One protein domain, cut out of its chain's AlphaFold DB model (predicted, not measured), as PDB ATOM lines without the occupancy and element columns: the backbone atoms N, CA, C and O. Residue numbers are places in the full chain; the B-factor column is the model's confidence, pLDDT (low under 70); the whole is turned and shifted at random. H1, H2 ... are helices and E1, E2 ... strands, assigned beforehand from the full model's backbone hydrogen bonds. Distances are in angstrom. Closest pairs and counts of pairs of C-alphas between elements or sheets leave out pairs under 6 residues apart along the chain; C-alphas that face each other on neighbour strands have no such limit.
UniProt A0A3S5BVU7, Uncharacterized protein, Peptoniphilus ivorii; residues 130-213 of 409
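AT A GLANCE: This is residues 130 to 213 of the 409 residues of an uncharacterized protein of Peptoniphilus ivorii (UniProt A0A3S5BVU7). An elongated body has a helical hairpin, H3 and H4, at one end, and at the other a small sheet of three short strands, E1 to E3, with a long loop, residues 166 to 177. The short helix H2 lies between the two ends, and H1 lies near the hairpin, crosswise to H4. The printed part has 84 residues, with four named helices and three named strands in the order H1 E1 E2 E3 H2 H3 H4; the sheet, in the order E1 E2 E3, is antiparallel and the class is mostly helix. The whole is compact, with a radius of gyration of the C-alphas of 13.4 A and spans of 41 by 22 by 19 A.

HOW THE PARTS SIT: H1, residues 131 to 141, is close to but not clearly touching H4, residues 203 to 210; their closest C-alphas, of Lys 133 and Ala 209, are 7.0 A apart, and their lines are about perpendicular at 85 degrees. E1, residues 150 to 152, E2, residues 155 to 157, and E3, residues 163 to 165, form a meander, each strand the antiparallel neighbour of the one before. In the hairpin E1 and E2, N 152 and O 155 are within hydrogen-bond range at 2.8 A; in the hairpin E2 and E3, N 164 and O 156 are at 2.8 A. H2, residues 178 to 184, only grazes the sheet with its residues 178 to 183. H3, residues 187 to 198, and H4 touch as a helical hairpin, at a shallow tilt of 26 degrees, opposite ways; their closest C-alphas, of Asn 191 and Ser 210, are 4.3 A apart. Every O i to N i+4 pair is within hydrogen-bond range in H2, H3 and H4, and 6 of 7 in H1.

IN THESE COORDINATES: H1 runs 15.0 A from C-alpha 131 at (194.429, 211.610, 165.521). E1, E2 and E3 measure 6.4 A, 7.0 A and 7.1 A, and H2 10.0 A. H3 measures 16.6 A, and H4 10.6 A, ending at C-alpha 210 at (198.825, 224.734, 162.732).

THE WHOLE: The two C-alphas farthest apart, of Asp 167 and Asp 202, are 41.3 A apart. The printed part has no cut, and the link from E3 to H2 is long. The mean pLDDT of the printed part is 91.5, and no printed residue is under 70.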
ATOM      1  N   PRO A 130     194.476 214.716 161.733       86.00
ATOM      2  CA  PRO A 130     195.205 213.584 162.300       86.00
ATOM      3  C   PRO A 130     194.774 213.304 163.739       86.00
ATOM      4  O   PRO A 130     194.482 214.250 164.470       86.00
ATOM      5  N   THR A 131     194.828 212.042 164.169       84.44
ATOM      6  CA  THR A 131     194.429 211.610 165.521       84.44
ATOM      7  C   THR A 131     195.090 212.449 166.617       84.44
ATOM      8  O   THR A 131     194.398 213.052 167.433       84.44
ATOM      9  N   GLU A 132     196.413 212.639 166.562       85.25
ATOM     10  CA  GLU A 132     197.140 213.464 167.540       85.25
ATOM     11  C   GLU A 132     196.665 214.925 167.587       85.25
ATOM     12  O   GLU A 132     196.693 215.579 168.634       85.25
ATOM     13  N   LYS A 133     196.259 215.477 166.433       90.06
ATOM     14  CA  LYS A 133     195.701 216.830 166.354       90.06
ATOM     15  C   LYS A 133     194.290 216.831 166.933       90.06
ATOM     16  O   LYS A 133     193.982 217.723 167.717       90.06
ATOM     17  N   MET A 134     193.471 215.829 166.613       90.50
ATOM     18  CA  MET A 134     192.112 215.680 167.135       90.50
ATOM     19  C   MET A 134     192.089 215.629 168.664       90.50
ATOM     20  O   MET A 134     191.379 216.418 169.277       90.50
ATOM     21  N   GLU A 135     192.923 214.798 169.291       89.50
ATOM     22  CA  GLU A 135     192.994 214.696 170.756       89.50
ATOM     23  C   GLU A 135     193.325 216.039 171.422       89.50
ATOM     24  O   GLU A 135     192.750 216.412 172.448       89.50
ATOM     25  N   LYS A 136     194.253 216.803 170.833       89.81
ATOM     26  CA  LYS A 136     194.594 218.150 171.315       89.81
ATOM     27  C   LYS A 136     193.418 219.104 171.153       89.81
ATOM     28  O   LYS A 136     193.133 219.879 172.063       89.81
ATOM     29  N   LEU A 137     192.732 219.055 170.013       91.44
ATOM     30  CA  LEU A 137     191.555 219.882 169.756       91.44
ATOM     31  C   LEU A 137     190.426 219.560 170.736       91.44
ATOM     32  O   LEU A 137     189.855 220.485 171.307       91.44
ATOM     33  N   GLN A 138     190.175 218.286 171.017       92.50
ATOM     34  CA  GLN A 138     189.177 217.862 171.994       92.50
ATOM     35  C   GLN A 138     189.516 218.340 173.412       92.50
ATOM     36  O   GLN A 138     188.656 218.872 174.113       92.50
ATOM     37  N   LYS A 139     190.793 218.278 173.814       89.62
ATOM     38  CA  LYS A 139     191.256 218.855 175.091       89.62
ATOM     39  C   LYS A 139     191.054 220.374 175.170       89.62
ATOM     40  O   LYS A 139     190.817 220.900 176.251       89.62
ATOM     41  N   LEU A 140     191.169 221.086 174.048       88.06
ATOM     42  CA  LEU A 140     191.094 222.551 173.998       88.06
ATOM     43  C   LEU A 140     189.680 223.109 173.810       88.06
ATOM     44  O   LEU A 140     189.408 224.229 174.251       88.06
ATOM     45  N   PHE A 141     188.820 222.387 173.098       85.75
ATOM     46  CA  PHE A 141     187.521 222.880 172.634       85.75
ATOM     47  C   PHE A 141     186.334 222.041 173.119       85.75
ATOM     48  O   PHE A 141     185.192 222.463 172.935       85.75
ATOM     49  N   GLY A 142     186.600 220.912 173.777       85.62
ATOM     50  CA  GLY A 142     185.600 219.992 174.307       85.62
ATOM     51  C   GLY A 142     185.650 218.620 173.621       85.62
ATOM     52  O   GLY A 142     186.033 218.531 172.454       85.62
ATOM     53  N   PRO A 143     185.249 217.547 174.328       85.50
ATOM     54  CA  PRO A 143     185.339 216.166 173.835       85.50
ATOM     55  C   PRO A 143     184.496 215.898 172.580       85.50
ATOM     56  O   PRO A 143     184.748 214.944 171.857       85.50
ATOM     57  N   ASP A 144     183.520 216.750 172.288       83.12
ATOM     58  CA  ASP A 144     182.635 216.650 171.131       83.12
ATOM     59  C   ASP A 144     183.125 217.442 169.904       83.12
ATOM     60  O   ASP A 144     182.401 217.582 168.912       83.12
ATOM     61  N   PHE A 145     184.360 217.956 169.948       91.19
ATOM     62  CA  PHE A 145     185.045 218.432 168.754       91.19
ATOM     63  C   PHE A 145     185.331 217.242 167.831       91.19
ATOM     64  O   PHE A 145     186.076 216.329 168.182       91.19
ATOM     65  N   TYR A 146     184.742 217.275 166.639       92.75
ATOM     66  CA  TYR A 146     184.810 216.195 165.659       92.75
ATOM     67  C   TYR A 146     185.374 216.660 164.308       92.75
ATOM     68  O   TYR A 146     185.998 215.894 163.581       92.75
ATOM     69  N   THR A 147     185.191 217.931 163.947       94.12
ATOM     70  CA  THR A 147     185.765 218.534 162.736       94.12
ATOM     71  C   THR A 147     185.820 220.059 162.855       94.12
ATOM     72  O   THR A 147     185.368 220.627 163.848       94.12
ATOM     73  N   TYR A 148     186.370 220.751 161.855       95.19
ATOM     74  CA  TYR A 148     186.348 222.212 161.819       95.19
ATOM     75  C   TYR A 148     184.980 222.748 161.399       95.19
ATOM     76  O   TYR A 148     184.307 222.199 160.522       95.19
ATOM     77  N   GLY A 149     184.613 223.895 161.971       94.94
ATOM     78  CA  GLY A 149     183.515 224.698 161.458       94.94
ATOM     79  C   GLY A 149     183.821 225.224 160.054       94.94
ATOM     80  O   GLY A 149     184.978 225.453 159.693       94.94
ATOM     81  N   GLY A 150     182.788 225.453 159.251       93.75
ATOM     82  CA  GLY A 150     182.984 225.999 157.910       93.75
ATOM     83  C   GLY A 150     181.704 226.529 157.292       93.75
ATOM     84  O   GLY A 150     180.617 226.036 157.586       93.75
ATOM     85  N   ARG A 151     181.843 227.533 156.425       92.38
ATOM     86  CA  ARG A 151     180.747 228.073 155.618       92.38
ATOM     87  C   ARG A 151     180.834 227.489 154.211       92.38
ATOM     88  O   ARG A 151     181.893 227.536 153.594       92.38
ATOM     89  N   TYR A 152     179.719 226.957 153.733       87.06
ATOM     90  CA  TYR A 152     179.570 226.284 152.447       87.06
ATOM     91  C   TYR A 152     178.240 226.722 151.838       87.06
ATOM     92  O   TYR A 152     177.276 225.982 151.945       87.06
ATOM     93  N   ASN A 153     178.161 227.936 151.282       79.25
ATOM     94  CA  ASN A 153     176.910 228.523 150.775       79.25
ATOM     95  C   ASN A 153     176.106 227.498 149.928       79.25
ATOM     96  O   ASN A 153     176.688 226.976 148.969       79.25
ATOM     97  N   PRO A 154     174.840 227.165 150.280       87.25
ATOM     98  CA  PRO A 154     173.939 227.812 151.260       87.25
ATOM     99  C   PRO A 154     173.850 227.107 152.635       87.25
ATOM    100  O   PRO A 154     172.781 226.959 153.224       87.25
ATOM    101  N   TYR A 155     174.969 226.616 153.162       91.75
ATOM    102  CA  TYR A 155     175.055 225.793 154.371       91.75
ATOM    103  C   TYR A 155     176.222 226.193 155.277       91.75
ATOM    104  O   TYR A 155     177.171 226.879 154.879       91.75
ATOM    105  N   TRP A 156     176.213 225.683 156.506       94.56
ATOM    106  CA  TRP A 156     177.376 225.735 157.388       94.56
ATOM    107  C   TRP A 156     177.543 224.447 158.195       94.56
ATOM    108  O   TRP A 156     176.578 223.796 158.585       94.56
ATOM    109  N   ARG A 157     178.795 224.067 158.456       95.12
ATOM    110  CA  ARG A 157     179.151 222.880 159.239       95.12
ATOM    111  C   ARG A 157     179.507 223.271 160.663       95.12
ATOM    112  O   ARG A 157     180.303 224.188 160.870       95.12
ATOM    113  N   CYS A 158     178.951 222.550 161.629       95.69
ATOM    114  CA  CYS A 158     179.321 222.660 163.033       95.69
ATOM    115  C   CYS A 158     180.533 221.774 163.366       95.69
ATOM    116  O   CYS A 158     180.787 220.777 162.692       95.69
ATOM    117  N   ILE A 159     181.243 222.077 164.456       95.50
ATOM    118  CA  ILE A 159     182.377 221.262 164.923       95.50
ATOM    119  C   ILE A 159     181.999 219.831 165.316       95.50
ATOM    120  O   ILE A 159     182.870 218.974 165.355       95.50
ATOM    121  N   CYS A 160     180.717 219.550 165.564       94.25
ATOM    122  CA  CYS A 160     180.224 218.189 165.797       94.25
ATOM    123  C   CYS A 160     180.060 217.372 164.500       94.25
ATOM    124  O   CYS A 160     179.588 216.246 164.552       94.25
ATOM    125  N   GLY A 161     180.362 217.947 163.329       93.75
ATOM    126  CA  GLY A 161     180.235 217.297 162.019       93.75
ATOM    127  C   GLY A 161     178.910 217.543 161.295       93.75
ATOM    128  O   GLY A 161     178.856 217.393 160.078       93.75
ATOM    129  N   PHE A 162     177.864 217.976 162.002       95.75
ATOM    130  CA  PHE A 162     176.546 218.198 161.404       95.75
ATOM    131  C   PHE A 162     176.519 219.446 160.509       95.75
ATOM    132  O   PHE A 162     177.059 220.497 160.877       95.75
ATOM    133  N   THR A 163     175.858 219.337 159.358       95.44
ATOM    134  CA  THR A 163     175.653 220.433 158.407       95.44
ATOM    135  C   THR A 163     174.247 221.005 158.534       95.44
ATOM    136  O   THR A 163     173.251 220.284 158.520       95.44
ATOM    137  N   ASN A 164     174.189 222.324 158.656       96.00
ATOM    138  CA  ASN A 164     172.998 223.121 158.903       96.00
ATOM    139  C   ASN A 164     172.706 224.022 157.699       96.00
ATOM    140  O   ASN A 164     173.598 224.293 156.889       96.00
ATOM    141  N   GLY A 165     171.461 224.479 157.587       93.94
ATOM    142  CA  GLY A 165     171.057 225.467 156.593       93.94
ATOM    143  C   GLY A 165     171.696 226.821 156.882       93.94
ATOM    144  O   GLY A 165     172.100 227.092 158.010       93.94
ATOM    145  N   GLU A 166     171.801 227.679 155.871       91.25
ATOM    146  CA  GLU A 166     172.312 229.045 156.038       91.25
ATOM    147  C   GLU A 166     171.560 229.823 157.125       91.25
ATOM    148  O   GLU A 166     172.201 230.466 157.963       91.25
ATOM    149  N   ASP A 167     170.236 229.666 157.172       91.94
ATOM    150  CA  ASP A 167     169.342 230.362 158.102       91.94
ATOM    151  C   ASP A 167     169.324 229.767 159.520       91.94
ATOM    152  O   ASP A 167     168.815 230.392 160.447       91.94
ATOM    153  N   ASP A 168     169.905 228.580 159.730       94.75
ATOM    154  CA  ASP A 168     169.971 227.971 161.058       94.75
ATOM    155  C   ASP A 168     170.956 228.757 161.947       94.75
ATOM    156  O   ASP A 168     172.177 228.659 161.784       94.75
ATOM    157  N   GLU A 169     170.446 229.506 162.928       96.06
ATOM    158  CA  GLU A 169     171.271 230.263 163.887       96.06
ATOM    159  C   GLU A 169     172.042 229.362 164.860       96.06
ATOM    160  O   GLU A 169     173.108 229.733 165.357       96.06
ATOM    161  N   ASN A 170     171.520 228.164 165.124       96.81
ATOM    162  CA  ASN A 170     172.105 227.176 166.022       96.81
ATOM    163  C   ASN A 170     172.197 225.821 165.322       96.81
ATOM    164  O   ASN A 170     171.334 225.456 164.527       96.81
ATOM    165  N   CYS A 171     173.227 225.040 165.649       95.69
ATOM    166  CA  CYS A 171     173.380 223.693 165.116       95.69
ATOM    167  C   CYS A 171     172.163 222.841 165.496       95.69
ATOM    168  O   CYS A 171     171.883 222.655 166.681       95.69
ATOM    169  N   ARG A 172     171.482 222.248 164.514       95.69
ATOM    170  CA  ARG A 172     170.281 221.427 164.736       95.69
ATOM    171  C   ARG A 172     170.564 220.110 165.465       95.69
ATOM    172  O   ARG A 172     169.618 219.427 165.845       95.69
ATOM    173  N   PHE A 173     171.838 219.747 165.629       95.50
ATOM    174  CA  PHE A 173     172.269 218.546 166.347       95.50
ATOM    175  C   PHE A 173     172.805 218.855 167.752       95.50
ATOM    176  O   PHE A 173     172.320 218.295 168.725       95.50
ATOM    177  N   CYS A 174     173.791 219.754 167.874       94.12
ATOM    178  CA  CYS A 174     174.462 220.041 169.153       94.12
ATOM    179  C   CYS A 174     174.154 221.429 169.741       94.12
ATOM    180  O   CYS A 174     174.788 221.835 170.710       94.12
ATOM    181  N   HIS A 175     173.232 222.179 169.133       95.06
ATOM    182  CA  HIS A 175     172.715 223.473 169.601       95.06
ATOM    183  C   HIS A 175     173.727 224.621 169.742       95.06
ATOM    184  O   HIS A 175     173.377 225.693 170.226       95.06
ATOM    185  N   ARG A 176     174.973 224.456 169.282       93.38
ATOM    186  CA  ARG A 176     175.957 225.549 169.259       93.38
ATOM    187  C   ARG A 176     175.587 226.642 168.264       93.38
ATOM    188  O   ARG A 176     175.202 226.336 167.139       93.38
ATOM    189  N   SER A 177     175.827 227.891 168.655       96.25
ATOM    190  CA  SER A 177     175.631 229.074 167.813       96.25
ATOM    191  C   SER A 177     176.494 229.042 166.548       96.25
ATOM    192  O   SER A 177     177.716 228.879 166.618       96.25
ATOM    193  N   ARG A 178     175.859 229.269 165.394       96.38
ATOM    194  CA  ARG A 178     176.495 229.460 164.085       96.38
ATOM    195  C   ARG A 178     177.572 230.533 164.149       96.38
ATOM    196  O   ARG A 178     178.689 230.312 163.685       96.38
ATOM    197  N   ASP A 179     177.253 231.679 164.736       94.88
ATOM    198  CA  ASP A 179     178.130 232.848 164.733       94.88
ATOM    199  C   ASP A 179     179.405 232.582 165.534       94.88
ATOM    200  O   ASP A 179     180.508 232.910 165.089       94.88
ATOM    201  N   PHE A 180     179.289 231.882 166.664       94.44
ATOM    202  CA  PHE A 180     180.450 231.413 167.417       94.44
ATOM    203  C   PHE A 180     181.297 230.427 166.601       94.44
ATOM    204  O   PHE A 180     182.515 230.583 166.500       94.44
ATOM    205  N   ILE A 181     180.666 229.426 165.980       95.19
ATOM    206  CA  ILE A 181     181.389 228.415 165.202       95.19
ATOM    207  C   ILE A 181     182.141 229.050 164.028       95.19
ATOM    208  O   ILE A 181     183.325 228.774 163.827       95.19
ATOM    209  N   LEU A 182     181.486 229.931 163.277       95.19
ATOM    210  CA  LEU A 182     182.071 230.546 162.090       95.19
ATOM    211  C   LEU A 182     183.111 231.629 162.415       95.19
ATOM    212  O   LEU A 182     184.035 231.832 161.625       95.19
ATOM    213  N   SER A 183     183.016 232.290 163.572       93.06
ATOM    214  CA  SER A 183     183.996 233.302 163.996       93.06
ATOM    215  C   SER A 183     185.222 232.717 164.704       93.06
ATOM    216  O   SER A 183     186.312 233.278 164.570       93.06
ATOM    217  N   ALA A 184     185.079 231.595 165.420       91.75
ATOM    218  CA  ALA A 184     186.122 231.081 166.314       91.75
ATOM    219  C   ALA A 184     186.613 229.659 165.998       91.75
ATOM    220  O   ALA A 184     187.739 229.323 166.365       91.75
ATOM    221  N   MET A 185     185.808 228.831 165.326       94.44
ATOM    222  CA  MET A 185     186.059 227.386 165.197       94.44
ATOM    223  C   MET A 185     186.279 226.908 163.759       94.44
ATOM    224  O   MET A 185     186.260 225.705 163.489       94.44
ATOM    225  N   THR A 186     186.507 227.827 162.822       95.06
ATOM    226  CA  THR A 186     186.945 227.465 161.467       95.06
ATOM    227  C   THR A 186     188.389 226.979 161.472       95.06
ATOM    228  O   THR A 186     189.165 227.352 162.352       95.06
ATOM    229  N   GLU A 187     188.781 226.186 160.471       94.62
ATOM    230  CA  GLU A 187     190.145 225.641 160.365       94.62
ATOM    231  C   GLU A 187     191.214 226.737 160.504       94.62
ATOM    232  O   GLU A 187     192.149 226.615 161.292       94.62
ATOM    233  N   ARG A 188     191.007 227.880 159.837       93.94
ATOM    234  CA  ARG A 188     191.884 229.053 159.943       93.94
ATOM    235  C   ARG A 188     192.013 229.570 161.379       93.94
ATOM    236  O   ARG A 188     193.117 229.901 161.809       93.94
ATOM    237  N   GLN A 189     190.904 229.693 162.107       94.44
ATOM    238  CA  GLN A 189     190.903 230.256 163.461       94.44
ATOM    239  C   GLN A 189     191.491 229.280 164.476       94.44
ATOM    240  O   GLN A 189     192.294 229.676 165.323       94.44
ATOM    241  N   VAL A 190     191.169 227.996 164.329       94.38
ATOM    242  CA  VAL A 190     191.749 226.924 165.133       94.38
ATOM    243  C   VAL A 190     193.261 226.859 164.922       94.38
ATOM    244  O   VAL A 190     194.010 226.935 165.896       94.38
ATOM    245  N   ASN A 191     193.731 226.840 163.672       93.81
ATOM    246  CA  ASN A 191     195.160 226.832 163.354       93.81
ATOM    247  C   ASN A 191     195.868 228.090 163.884       93.81
ATOM    248  O   ASN A 191     196.936 227.983 164.486       93.81
ATOM    249  N   LYS A 192     195.250 229.277 163.773       93.19
ATOM    250  CA  LYS A 192     195.772 230.522 164.365       93.19
ATOM    251  C   LYS A 192     195.907 230.426 165.887       93.19
ATOM    252  O   LYS A 192     196.893 230.915 166.442       93.19
ATOM    253  N   LYS A 193     194.932 229.823 166.576       91.94
ATOM    254  CA  LYS A 193     194.969 229.632 168.034       91.94
ATOM    255  C   LYS A 193     196.054 228.634 168.442       91.94
ATOM    256  O   LYS A 193     196.807 228.933 169.365       91.94
ATOM    257  N   LEU A 194     196.174 227.507 167.736       91.19
ATOM    258  CA  LEU A 194     197.241 226.525 167.964       91.19
ATOM    259  C   LEU A 194     198.624 227.151 167.760       91.19
ATOM    260  O   LEU A 194     199.475 227.038 168.639       91.19
ATOM    261  N   TYR A 195     198.825 227.891 166.665       91.94
ATOM    262  CA  TYR A 195     200.089 228.579 166.401       91.94
ATOM    263  C   TYR A 195     200.459 229.529 167.547       91.94
ATOM    264  O   TYR A 195     201.545 229.432 168.110       91.94
ATOM    265  N   LYS A 196     199.529 230.399 167.968       92.50
ATOM    266  CA  LYS A 196     199.750 231.339 169.083       92.50
ATOM    267  C   LYS A 196     200.063 230.651 170.413       92.50
ATOM    268  O   LYS A 196     200.795 231.213 171.219       92.50
ATOM    269  N   MET A 197     199.493 229.475 170.658       89.62
ATOM    270  CA  MET A 197     199.706 228.729 171.899       89.62
ATOM    271  C   MET A 197     201.112 228.131 171.986       89.62
ATOM    272  O   MET A 197     201.677 228.059 173.076       89.62
ATOM    273  N   TYR A 198     201.662 227.697 170.853       89.94
ATOM    274  CA  TYR A 198     202.943 226.998 170.819       89.94
ATOM    275  C   TYR A 198     204.118 227.889 170.413       89.94
ATOM    276  O   TYR A 198     205.233 227.579 170.811       89.94
ATOM    277  N   ILE A 199     203.901 229.010 169.713       92.44
ATOM    278  CA  ILE A 199     204.991 229.831 169.154       92.44
ATOM    279  C   ILE A 199     205.978 230.359 170.203       92.44
ATOM    280  O   ILE A 199     207.158 230.502 169.907       92.44
ATOM    281  N   SER A 200     205.519 230.625 171.429       85.69
ATOM    282  CA  SER A 200     206.381 231.071 172.533       85.69
ATOM    283  C   SER A 200     207.176 229.941 173.189       85.69
ATOM    284  O   SER A 200     208.103 230.217 173.944       85.69
ATOM    285  N   ARG A 201     206.805 228.681 172.936       87.88
ATOM    286  CA  ARG A 201     207.450 227.486 173.494       87.88
ATOM    287  C   ARG A 201     208.379 226.835 172.478       87.88
ATOM    288  O   ARG A 201     209.512 226.516 172.808       87.88
ATOM    289  N   ASP A 202     207.874 226.625 171.266       91.69
ATOM    290  CA  ASP A 202     208.549 225.923 170.178       91.69
ATOM    291  C   ASP A 202     207.909 226.323 168.835       91.69
ATOM    292  O   ASP A 202     206.719 226.092 168.580       91.69
ATOM    293  N   ARG A 203     208.717 226.933 167.962       89.88
ATOM    294  CA  ARG A 203     208.294 227.414 166.642       89.88
ATOM    295  C   ARG A 203     207.964 226.274 165.677       89.88
ATOM    296  O   ARG A 203     206.988 226.385 164.936       89.88
ATOM    297  N   ASP A 204     208.720 225.183 165.707       89.25
ATOM    298  CA  ASP A 204     208.518 224.042 164.812       89.25
ATOM    299  C   ASP A 204     207.288 223.237 165.232       89.25
ATOM    300  O   ASP A 204     206.523 222.751 164.394       89.25
ATOM    301  N   LEU A 205     207.045 223.127 166.540       87.50
ATOM    302  CA  LEU A 205     205.794 222.588 167.068       87.50
ATOM    303  C   LEU A 205     204.599 223.464 166.672       87.50
ATOM    304  O   LEU A 205     203.567 222.927 166.267       87.50
ATOM    305  N   ALA A 206     204.724 224.792 166.756       87.25
ATOM    306  CA  ALA A 206     203.669 225.716 166.341       87.25
ATOM    307  C   ALA A 206     203.335 225.579 164.852       87.25
ATOM    308  O   ALA A 206     202.155 225.546 164.486       87.25
ATOM    309  N   GLN A 207     204.357 225.438 164.006       88.56
ATOM    310  CA  GLN A 207     204.179 225.228 162.575       88.56
ATOM    311  C   GLN A 207     203.462 223.900 162.296       88.56
ATOM    312  O   GLN A 207     202.415 223.901 161.655       88.56
ATOM    313  N   ARG A 208     203.946 222.785 162.862       86.69
ATOM    314  CA  ARG A 208     203.324 221.458 162.690       86.69
ATOM    315  C   ARG A 208     201.894 221.395 163.232       86.69
ATOM    316  O   ARG A 208     201.009 220.835 162.595       86.69
ATOM    317  N   ALA A 209     201.628 221.993 164.393       83.88
ATOM    318  CA  ALA A 209     200.298 221.974 165.005       83.88
ATOM    319  C   ALA A 209     199.262 222.796 164.217       83.88
ATOM    320  O   ALA A 209     198.071 222.488 164.259       83.88
ATOM    321  N   SER A 210     199.697 223.839 163.505       87.12
ATOM    322  CA  SER A 210     198.825 224.734 162.732       87.12
ATOM    323  C   SER A 210     198.744 224.392 161.242       87.12
ATOM    324  O   SER A 210     198.033 225.070 160.500       87.12
ATOM    325  N   GLU A 211     199.416 223.325 160.804       88.31
ATOM    326  CA  GLU A 211     199.398 222.883 159.416       88.31
ATOM    327  C   GLU A 211     197.993 222.426 158.991       88.31
ATOM    328  O   GLU A 211     197.259 221.767 159.741       88.31
ATOM    329  N   THR A 212     197.617 222.816 157.772       88.06
ATOM    330  CA  THR A 212     196.402 222.360 157.090       88.06
ATOM    331  C   THR A 212     196.771 221.180 156.211       88.06
ATOM    332  O   THR A 212     197.658 221.288 155.367       88.06
ATOM    333  N   LEU A 213     196.107 220.046 156.419       86.31
ATOM    334  CA  LEU A 213     196.421 218.812 155.713       86.31
ATOM    335  C   LEU A 213     195.336 218.499 154.692       86.31
ATOM    336  O   LEU A 213     194.154 218.418 155.011       86.31
TER     337      LEU A 213